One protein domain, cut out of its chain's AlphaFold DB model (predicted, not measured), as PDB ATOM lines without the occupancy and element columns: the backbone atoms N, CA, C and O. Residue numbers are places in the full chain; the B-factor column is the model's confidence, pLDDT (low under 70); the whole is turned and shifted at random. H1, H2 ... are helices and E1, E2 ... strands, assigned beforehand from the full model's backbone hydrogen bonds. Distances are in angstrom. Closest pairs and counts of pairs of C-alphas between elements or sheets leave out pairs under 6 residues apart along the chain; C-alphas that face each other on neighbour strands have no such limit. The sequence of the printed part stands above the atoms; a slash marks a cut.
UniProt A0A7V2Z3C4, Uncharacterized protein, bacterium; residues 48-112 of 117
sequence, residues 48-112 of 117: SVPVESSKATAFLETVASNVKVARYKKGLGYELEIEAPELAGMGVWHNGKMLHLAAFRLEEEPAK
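This is residues 48 to 112 of the 117 residues of an uncharacterized protein of bacterium (UniProt A0A7V2Z3C4). Picture a twisted wall of four strands, with one helix, H1, running across one end of one face and the other face bare. Residues 59 to 66 of H1 pack on the sheet, while residues 48 to 58, of which 51 to 58 belong to H1, stick out. The printed part has 65 residues, with one named helix and then four named strands; the sheet's order is E1 - E2 - E3 - E4, all antiparallel, and the class is mixed, helices and strands. The whole is loose and flat, with a radius of gyration of the C-alphas of 14.2 A and spans of 41 by 40 by 15 A.

Start at H1, residues 51 to 66, where every O i to N i+4 pair is within hydrogen-bond range. It is on one face of the sheet of E1, residues 67 to 73, E2, residues 77 to 84, E3, residues 87 to 94, and E4, residues 97 to 105: two layers, a helix on one face of a sheet. Its height over the sheet is 10.8 A, and it runs across the strands, at 65 degrees to E4 on the local plane. It lies over E4 and only just over E2 and E3, with 3 C-alphas on each; its closest C-alphas to E2 are Asn 66 and Ile 82, 5.5 A. The strands form a meander, each the antiparallel neighbour of the one before. Look for N 70 and O 79 at 2.9 A in the hairpin E1 and E2, N 80 and O 91 at 2.8 A in E2 and E3, and N 90 and O 102 at 2.9 A in E3 and E4. The edge strands E1 and E4 are apart.

Find C-alpha 51 at (603.691, 336.001, 466.383); from there H1 runs 23.2 A. E1 measures 17.1 A, E2 22.8 A and E3 22.9 A. E4, 23.8 A, bends by 57 degrees at residue 100 and ends at C-alpha 105, (617.495, 341.888, 476.569).

The C-alphas farthest apart, Asn 95 and Lys 112, are 45.2 A apart. The printed part has no cut, and the four links are tight. Confidence is under 70 at residues 48 to 52 and 108 to 112.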
ATOM      1  N   SER A  48     599.476 336.448 457.960       49.78
ATOM      2  CA  SER A  48     599.573 336.684 459.382       49.78
ATOM      3  C   SER A  48     601.007 336.331 459.726       49.78
ATOM      4  O   SER A  48     601.396 335.166 459.785       49.78
ATOM      5  N   VAL A  49     601.840 337.367 459.823       51.28
ATOM      6  CA  VAL A  49     603.226 337.226 460.243       51.28
ATOM      7  C   VAL A  49     603.183 336.435 461.552       51.28
ATOM      8  O   VAL A  49     602.498 336.875 462.483       51.28
ATOM      9  N   PRO A  50     603.823 335.252 461.630       61.00
ATOM     10  CA  PRO A  50     603.798 334.446 462.841       61.00
ATOM     11  C   PRO A  50     604.182 335.319 464.038       61.00
ATOM     12  O   PRO A  50     605.095 336.134 463.926       61.00
ATOM     13  N   VAL A  51     603.504 335.163 465.177       59.94
ATOM     14  CA  VAL A  51     603.691 336.001 466.383       59.94
ATOM     15  C   VAL A  51     605.165 336.091 466.823       59.94
ATOM     16  O   VAL A  51     605.598 337.083 467.403       59.94
ATOM     17  N   GLU A  52     605.971 335.076 466.523       65.88
ATOM     18  CA  GLU A  52     607.416 335.086 466.774       65.88
ATOM     19  C   GLU A  52     608.185 336.035 465.846       65.88
ATOM     20  O   GLU A  52     609.127 336.696 466.275       65.88
ATOM     21  N   SER A  53     607.757 336.162 464.592       73.44
ATOM     22  CA  SER A  53     608.354 337.087 463.635       73.44
ATOM     23  C   SER A  53     608.014 338.538 463.965       73.44
ATOM     24  O   SER A  53     608.876 339.386 463.773       73.44
ATOM     25  N   SER A  54     606.828 338.849 464.503       75.12
ATOM     26  CA  SER A  54     606.525 340.221 464.941       75.12
ATOM     27  C   SER A  54     607.343 340.624 466.173       75.12
ATOM     28  O   SER A  54     607.876 341.731 466.218       75.12
ATOM     29  N   LYS A  55     607.537 339.705 467.131       79.50
ATOM     30  CA  LYS A  55     608.428 339.915 468.287       79.50
ATOM     31  C   LYS A  55     609.891 340.092 467.871       79.50
ATOM     32  O   LYS A  55     610.571 340.961 468.411       79.50
ATOM     33  N   ALA A  56     610.366 339.299 466.909       78.31
ATOM     34  CA  ALA A  56     611.716 339.430 466.369       78.31
ATOM     35  C   ALA A  56     611.915 340.772 465.647       78.31
ATOM     36  O   ALA A  56     612.923 341.436 465.879       78.31
ATOM     37  N   THR A  57     610.950 341.208 464.832       82.31
ATOM     38  CA  THR A  57     611.006 342.516 464.161       82.31
ATOM     39  C   THR A  57     611.037 343.658 465.170       82.31
ATOM     40  O   THR A  57     611.933 344.492 465.098       82.31
ATOM     41  N   ALA A  58     610.143 343.651 466.165       82.69
ATOM     42  CA  ALA A  58     610.119 344.679 467.205       82.69
ATOM     43  C   ALA A  58     611.450 344.749 467.974       82.69
ATOM     44  O   ALA A  58     611.972 345.833 468.227       82.69
ATOM     45  N   PHE A  59     612.044 343.593 468.296       84.62
ATOM     46  CA  PHE A  59     613.369 343.536 468.914       84.62
ATOM     47  C   PHE A  59     614.451 344.160 468.022       84.62
ATOM     48  O   PHE A  59     615.247 344.965 468.502       84.62
ATOM     49  N   LEU A  60     614.475 343.828 466.730       85.62
ATOM     50  CA  LEU A  60     615.449 344.378 465.783       85.62
ATOM     51  C   LEU A  60     615.293 345.891 465.597       85.62
ATOM     52  O   LEU A  60     616.300 346.590 465.505       85.62
ATOM     53  N   GLU A  61     614.064 346.407 465.586       87.44
ATOM     54  CA  GLU A  61     613.786 347.847 465.538       87.44
ATOM     55  C   GLU A  61     614.302 348.566 466.791       87.44
ATOM     56  O   GLU A  61     614.923 349.630 466.691       87.44
ATOM     57  N   THR A  62     614.120 347.962 467.973       86.62
ATOM     58  CA  THR A  62     614.679 348.511 469.218       86.62
ATOM     59  C   THR A  62     616.205 348.511 469.176       86.62
ATOM     60  O   THR A  62     616.826 349.517 469.509       86.62
ATOM     61  N   VAL A  63     616.830 347.424 468.713       87.56
ATOM     62  CA  VAL A  63     618.289 347.357 468.554       87.56
ATOM     63  C   VAL A  63     618.775 348.437 467.590       87.56
ATOM     64  O   VAL A  63     619.672 349.193 467.942       87.56
ATOM     65  N   ALA A  64     618.163 348.563 466.410       87.31
ATOM     66  CA  ALA A  64     618.559 349.547 465.403       87.31
ATOM     67  C   ALA A  64     618.536 350.987 465.938       87.31
ATOM     68  O   ALA A  64     619.409 351.779 465.592       87.31
ATOM     69  N   SER A  65     617.582 351.300 466.817       87.25
ATOM     70  CA  SER A  65     617.439 352.627 467.430       87.25
ATOM     71  C   SER A  65     618.476 352.922 468.525       87.25
ATOM     72  O   SER A  65     618.649 354.080 468.890       87.25
ATOM     73  N   ASN A  66     619.176 351.901 469.033       89.62
ATOM     74  CA  ASN A  66     620.113 352.004 470.161       89.62
ATOM     75  C   ASN A  66     621.559 351.611 469.804       89.62
ATOM     76  O   ASN A  66     622.415 351.510 470.682       89.62
ATOM     77  N   VAL A  67     621.858 351.380 468.522       91.12
ATOM     78  CA  VAL A  67     623.227 351.127 468.055       91.12
ATOM     79  C   VAL A  67     623.991 352.445 467.943       91.12
ATOM     80  O   VAL A  67     623.582 353.359 467.228       91.12
ATOM     81  N   LYS A  68     625.169 352.505 468.564       91.25
ATOM     82  CA  LYS A  68     626.125 353.612 468.437       91.25
ATOM     83  C   LYS A  68     627.507 353.111 468.026       91.25
ATOM     84  O   LYS A  68     627.881 351.965 468.268       91.25
ATOM     85  N   VAL A  69     628.291 353.988 467.403       91.81
ATOM     86  CA  VAL A  69     629.699 353.710 467.093       91.81
ATOM     87  C   VAL A  69     630.528 353.963 468.347       91.81
ATOM     88  O   VAL A  69     630.651 355.106 468.778       91.81
ATOM     89  N   ALA A  70     631.117 352.910 468.912       86.75
ATOM     90  CA  ALA A  70     631.965 353.020 470.097       86.75
ATOM     91  C   ALA A  70     633.416 353.354 469.727       86.75
ATOM     92  O   ALA A  70     634.051 354.208 470.345       86.75
ATOM     93  N   ARG A  71     633.966 352.683 468.704       84.88
ATOM     94  CA  ARG A  71     635.380 352.828 468.330       84.88
ATOM     95  C   ARG A  71     635.631 352.489 466.867       84.88
ATOM     96  O   ARG A  71     634.952 351.657 466.285       84.88
ATOM     97  N   TYR A  72     636.673 353.078 466.281       86.50
ATOM     98  CA  TYR A  72     637.255 352.601 465.024       86.50
ATOM     99  C   TYR A  72     638.570 351.853 465.267       86.50
ATOM    100  O   TYR A  72     639.441 352.314 466.013       86.50
ATOM    101  N   LYS A  73     638.744 350.717 464.589       76.06
ATOM    102  CA  LYS A  73     639.942 349.882 464.649       76.06
ATOM    103  C   LYS A  73     640.452 349.582 463.242       76.06
ATOM    104  O   LYS A  73     639.800 348.909 462.441       76.06
ATOM    105  N   LYS A  74     641.662 350.064 462.944       76.62
ATOM    106  CA  LYS A  74     642.316 349.876 461.641       76.62
ATOM    107  C   LYS A  74     642.375 348.383 461.282       76.62
ATOM    108  O   LYS A  74     642.894 347.581 462.054       76.62
ATOM    109  N   GLY A  75     641.834 348.028 460.116       75.56
ATOM    110  CA  GLY A  75     641.759 346.649 459.612       75.56
ATOM    111  C   GLY A  75     640.560 345.822 460.096       75.56
ATOM    112  O   GLY A  75     640.356 344.728 459.580       75.56
ATOM    113  N   LEU A  76     639.768 346.323 461.051       74.38
ATOM    114  CA  LEU A  76     638.561 345.658 461.569       74.38
ATOM    115  C   LEU A  76     637.284 346.485 461.395       74.38
ATOM    116  O   LEU A  76     636.194 345.925 461.438       74.38
ATOM    117  N   GLY A  77     637.416 347.787 461.140       89.69
ATOM    118  CA  GLY A  77     636.286 348.683 460.931       89.69
ATOM    119  C   GLY A  77     635.812 349.322 462.231       89.69
ATOM    120  O   GLY A  77     636.626 349.655 463.091       89.69
ATOM    121  N   TYR A  78     634.509 349.543 462.338       87.50
ATOM    122  CA  TYR A  78     633.872 350.171 463.486       87.50
ATOM    123  C   TYR A  78     633.352 349.106 464.450       87.50
ATOM    124  O   TYR A  78     632.613 348.205 464.052       87.50
ATOM    125  N   GLU A  79     633.736 349.227 465.715       89.44
ATOM    126  CA  GLU A  79     633.086 348.556 466.832       89.44
ATOM    127  C   GLU A  79     631.812 349.333 467.168       89.44
ATOM    128  O   GLU A  79     631.828 350.558 467.344       89.44
ATOM    129  N   LEU A  80     630.708 348.602 467.208       88.75
ATOM    130  CA  LEU A  80     629.391 349.103 467.550       88.75
ATOM    131  C   LEU A  80     629.029 348.624 468.948       88.75
ATOM    132  O   LEU A  80     629.325 347.485 469.313       88.75
ATOM    133  N   GLU A  81     628.347 349.475 469.692       89.38
ATOM    134  CA  GLU A  81     627.806 349.166 471.008       89.38
ATOM    135  C   GLU A  81     626.299 349.404 470.987       89.38
ATOM    136  O   GLU A  81     625.817 350.314 470.308       89.38
ATOM    137  N   ILE A  82     625.565 348.559 471.705       89.50
ATOM    138  CA  ILE A  82     624.146 348.752 471.989       89.50
ATOM    139  C   ILE A  82     624.049 349.035 473.481       89.50
ATOM    140  O   ILE A  82     624.359 348.156 474.285       89.50
ATOM    141  N   GLU A  83     623.638 350.250 473.829       77.56
ATOM    142  CA  GLU A  83     623.464 350.673 475.218       77.56
ATOM    143  C   GLU A  83     622.066 351.269 475.390       77.56
ATOM    144  O   GLU A  83     621.778 352.353 474.887       77.56
ATOM    145  N   ALA A  84     621.202 350.539 476.091       81.00
ATOM    146  CA  ALA A  84     619.920 351.021 476.595       81.00
ATOM    147  C   ALA A  84     619.600 350.304 477.921       81.00
ATOM    148  O   ALA A  84     620.167 349.239 478.175       81.00
ATOM    149  N   PRO A  85     618.712 350.844 478.774       81.69
ATOM    150  CA  PRO A  85     618.425 350.258 480.089       81.69
ATOM    151  C   PRO A  85     618.033 348.772 480.044       81.69
ATOM    152  O   PRO A  85     618.404 348.002 480.925       81.69
ATOM    153  N   GLU A  86     617.331 348.355 478.994       85.00
ATOM    154  CA  GLU A  86     616.806 347.004 478.803       85.00
ATOM    155  C   GLU A  86     617.562 346.169 477.750       85.00
ATOM    156  O   GLU A  86     617.150 345.048 477.434       85.00
ATOM    157  N   LEU A  87     618.651 346.690 477.173       84.56
ATOM    158  CA  LEU A  87     619.391 346.038 476.088       84.56
ATOM    159  C   LEU A  87     620.899 346.171 476.261       84.56
ATOM    160  O   LEU A  87     621.428 347.251 476.506       84.56
ATOM    161  N   ALA A  88     621.596 345.075 475.984       82.94
ATOM    162  CA  ALA A  88     623.041 345.073 475.859       82.94
ATOM    163  C   ALA A  88     623.468 344.334 474.594       82.94
ATOM    164  O   ALA A  88     622.828 343.377 474.141       82.94
ATOM    165  N   GLY A  89     624.578 344.775 474.015       84.44
ATOM    166  CA  GLY A  89     625.122 344.123 472.841       84.44
ATOM    167  C   GLY A  89     626.293 344.848 472.206       84.44
ATOM    168  O   GLY A  89     626.665 345.956 472.585       84.44
ATOM    169  N   MET A  90     626.872 344.196 471.207       88.06
ATOM    170  CA  MET A  90     627.976 344.731 470.422       88.06
ATOM    171  C   MET A  90     627.944 344.215 468.990       88.06
ATOM    172  O   MET A  90     627.377 343.161 468.691       88.06
ATOM    173  N   GLY A  91     628.599 344.946 468.098       86.38
ATOM    174  CA  GLY A  91     628.711 344.569 466.699       86.38
ATOM    175  C   GLY A  91     629.988 345.059 466.037       86.38
ATOM    176  O   GLY A  91     630.771 345.819 466.608       86.38
ATOM    177  N   VAL A  92     630.199 344.605 464.805       85.94
ATOM    178  CA  VAL A  92     631.332 345.000 463.965       85.94
ATOM    179  C   VAL A  92     630.827 345.383 462.584       85.94
ATOM    180  O   VAL A  92     630.195 344.574 461.898       85.94
ATOM    181  N   TRP A  93     631.170 346.593 462.150       85.81
ATOM    182  CA  TRP A  93     630.866 347.118 460.822       85.81
ATOM    183  C   TRP A  93     632.140 347.373 460.023       85.81
ATOM    184  O   TRP A  93     633.025 348.106 460.459       85.81
ATOM    185  N   HIS A  94     632.233 346.829 458.814       87.31
ATOM    186  CA  HIS A  94     633.412 346.983 457.965       87.31
ATOM    187  C   HIS A  94     633.028 347.026 456.485       87.31
ATOM    188  O   HIS A  94     632.197 346.242 456.031       87.31
ATOM    189  N   ASN A  95     633.647 347.934 455.721       86.88
ATOM    190  CA  ASN A  95     633.423 348.098 454.278       86.88
ATOM    191  C   ASN A  95     631.935 348.166 453.882       86.88
ATOM    192  O   ASN A  95     631.497 347.496 452.948       86.88
ATOM    193  N   GLY A  96     631.155 348.962 454.622       83.50
ATOM    194  CA  GLY A  96     629.732 349.174 454.347       83.50
ATOM    195  C   GLY A  96     628.825 347.992 454.704       83.50
ATOM    196  O   GLY A  96     627.693 347.951 454.233       83.50
ATOM    197  N   LYS A  97     629.307 347.019 455.488       83.62
ATOM    198  CA  LYS A  97     628.548 345.820 455.867       83.62
ATOM    199  C   LYS A  97     628.646 345.535 457.364       83.62
ATOM    200  O   LYS A  97     629.718 345.678 457.955       83.62
ATOM    201  N   MET A  98     627.550 345.043 457.942       83.06
ATOM    202  CA  MET A  98     627.543 344.431 459.271       83.06
ATOM    203  C   MET A  98     628.160 343.033 459.180       83.06
ATOM    204  O   MET A  98     627.667 342.189 458.431       83.06
ATOM    205  N   LEU A  99     629.244 342.787 459.915       81.69
ATOM    206  CA  LEU A  99     629.903 341.478 459.962       81.69
ATOM    207  C   LEU A  99     629.351 340.602 461.085       81.69
ATOM    208  O   LEU A  99     629.203 339.394 460.915       81.69
ATOM    209  N   HIS A 100     629.066 341.212 462.234       81.56
ATOM    210  CA  HIS A 100     628.503 340.543 463.397       81.56
ATOM    211  C   HIS A 100     627.714 341.544 464.236       81.56
ATOM    212  O   HIS A 100     628.119 342.697 464.357       81.56
ATOM    213  N   LEU A 101     626.619 341.074 464.823       85.00
ATOM    214  CA  LEU A 101     625.837 341.784 465.820       85.00
ATOM    215  C   LEU A 101     625.334 340.752 466.831       85.00
ATOM    216  O   LEU A 101     624.685 339.778 466.445       85.00
ATOM    217  N   ALA A 102     625.646 340.958 468.102       86.06
ATOM    218  CA  ALA A 102     625.072 340.226 469.219       86.06
ATOM    219  C   ALA A 102     624.331 341.222 470.103       86.06
ATOM    220  O   ALA A 102     624.914 342.206 470.546       86.06
ATOM    221  N   ALA A 103     623.050 340.962 470.339       86.62
ATOM    222  CA  ALA A 103     622.185 341.791 471.161       86.62
ATOM    223  C   ALA A 103     621.256 340.889 471.969       86.62
ATOM    224  O   ALA A 103     620.791 339.867 471.457       86.62
ATOM    225  N   PHE A 104     620.972 341.269 473.205       84.56
ATOM    226  CA  PHE A 104     620.049 340.556 474.078       84.56
ATOM    227  C   PHE A 104     619.361 341.532 475.029       84.56
ATOM    228  O   PHE A 104     619.869 342.623 475.293       84.56
ATOM    229  N   ARG A 105     618.181 341.138 475.519       85.69
ATOM    230  CA  ARG A 105     617.495 341.888 476.569       85.69
ATOM    231  C   ARG A 105     618.150 341.618 477.912       85.69
ATOM    232  O   ARG A 105     618.480 340.472 478.211       85.69
ATOM    233  N   LEU A 106     618.312 342.672 478.695       80.88
ATOM    234  CA  LEU A 106     618.654 342.559 480.103       80.88
ATOM    235  C   LEU A 106     617.384 342.145 480.854       80.88
ATOM    236  O   LEU A 106     616.313 342.703 480.617       80.88
ATOM    237  N   GLU A 107     617.484 341.125 481.701       75.25
ATOM    238  CA  GLU A 107     616.424 340.839 482.667       75.25
ATOM    239  C   GLU A 107     616.426 341.977 483.694       75.25
ATOM    240  O   GLU A 107     617.495 342.381 484.157       75.25
ATOM    241  N   GLU A 108     615.253 342.528 484.019       60.44
ATOM    242  CA  GLU A 108     615.138 343.449 485.150       60.44
ATOM    243  C   GLU A 108     615.681 342.726 486.386       60.44
ATOM    244  O   GLU A 108     615.212 341.631 486.710       60.44
ATOM    245  N   GLU A 109     616.683 343.301 487.067       53.62
ATOM    246  CA  GLU A 109     617.049 342.769 488.376       53.62
ATOM    247  C   GLU A 109     615.780 342.789 489.239       53.62
ATOM    248  O   GLU A 109     615.158 343.851 489.369       53.62
ATOM    249  N   PRO A 110     615.361 341.651 489.828       47.50
ATOM    250  CA  PRO A 110     614.256 341.672 490.765       47.50
ATOM    251  C   PRO A 110     614.629 342.658 491.868       47.50
ATOM    252  O   PRO A 110     615.718 342.552 492.440       47.50
ATOM    253  N   ALA A 111     613.746 343.633 492.115       50.97
ATOM    254  CA  ALA A 111     613.942 344.674 493.115       50.97
ATOM    255  C   ALA A 111     614.567 344.061 494.372       50.97
ATOM    256  O   ALA A 111     614.030 343.100 494.935       50.97
ATOM    257  N   LYS A 112     615.751 344.561 494.753       49.62
ATOM    258  CA  LYS A 112     616.443 344.135 495.970       49.62
ATOM    259  C   LYS A 112     615.428 344.181 497.103       49.62
ATOM    260  O   LYS A 112     614.899 345.242 497.403       49.62
TER     261      LYS A 112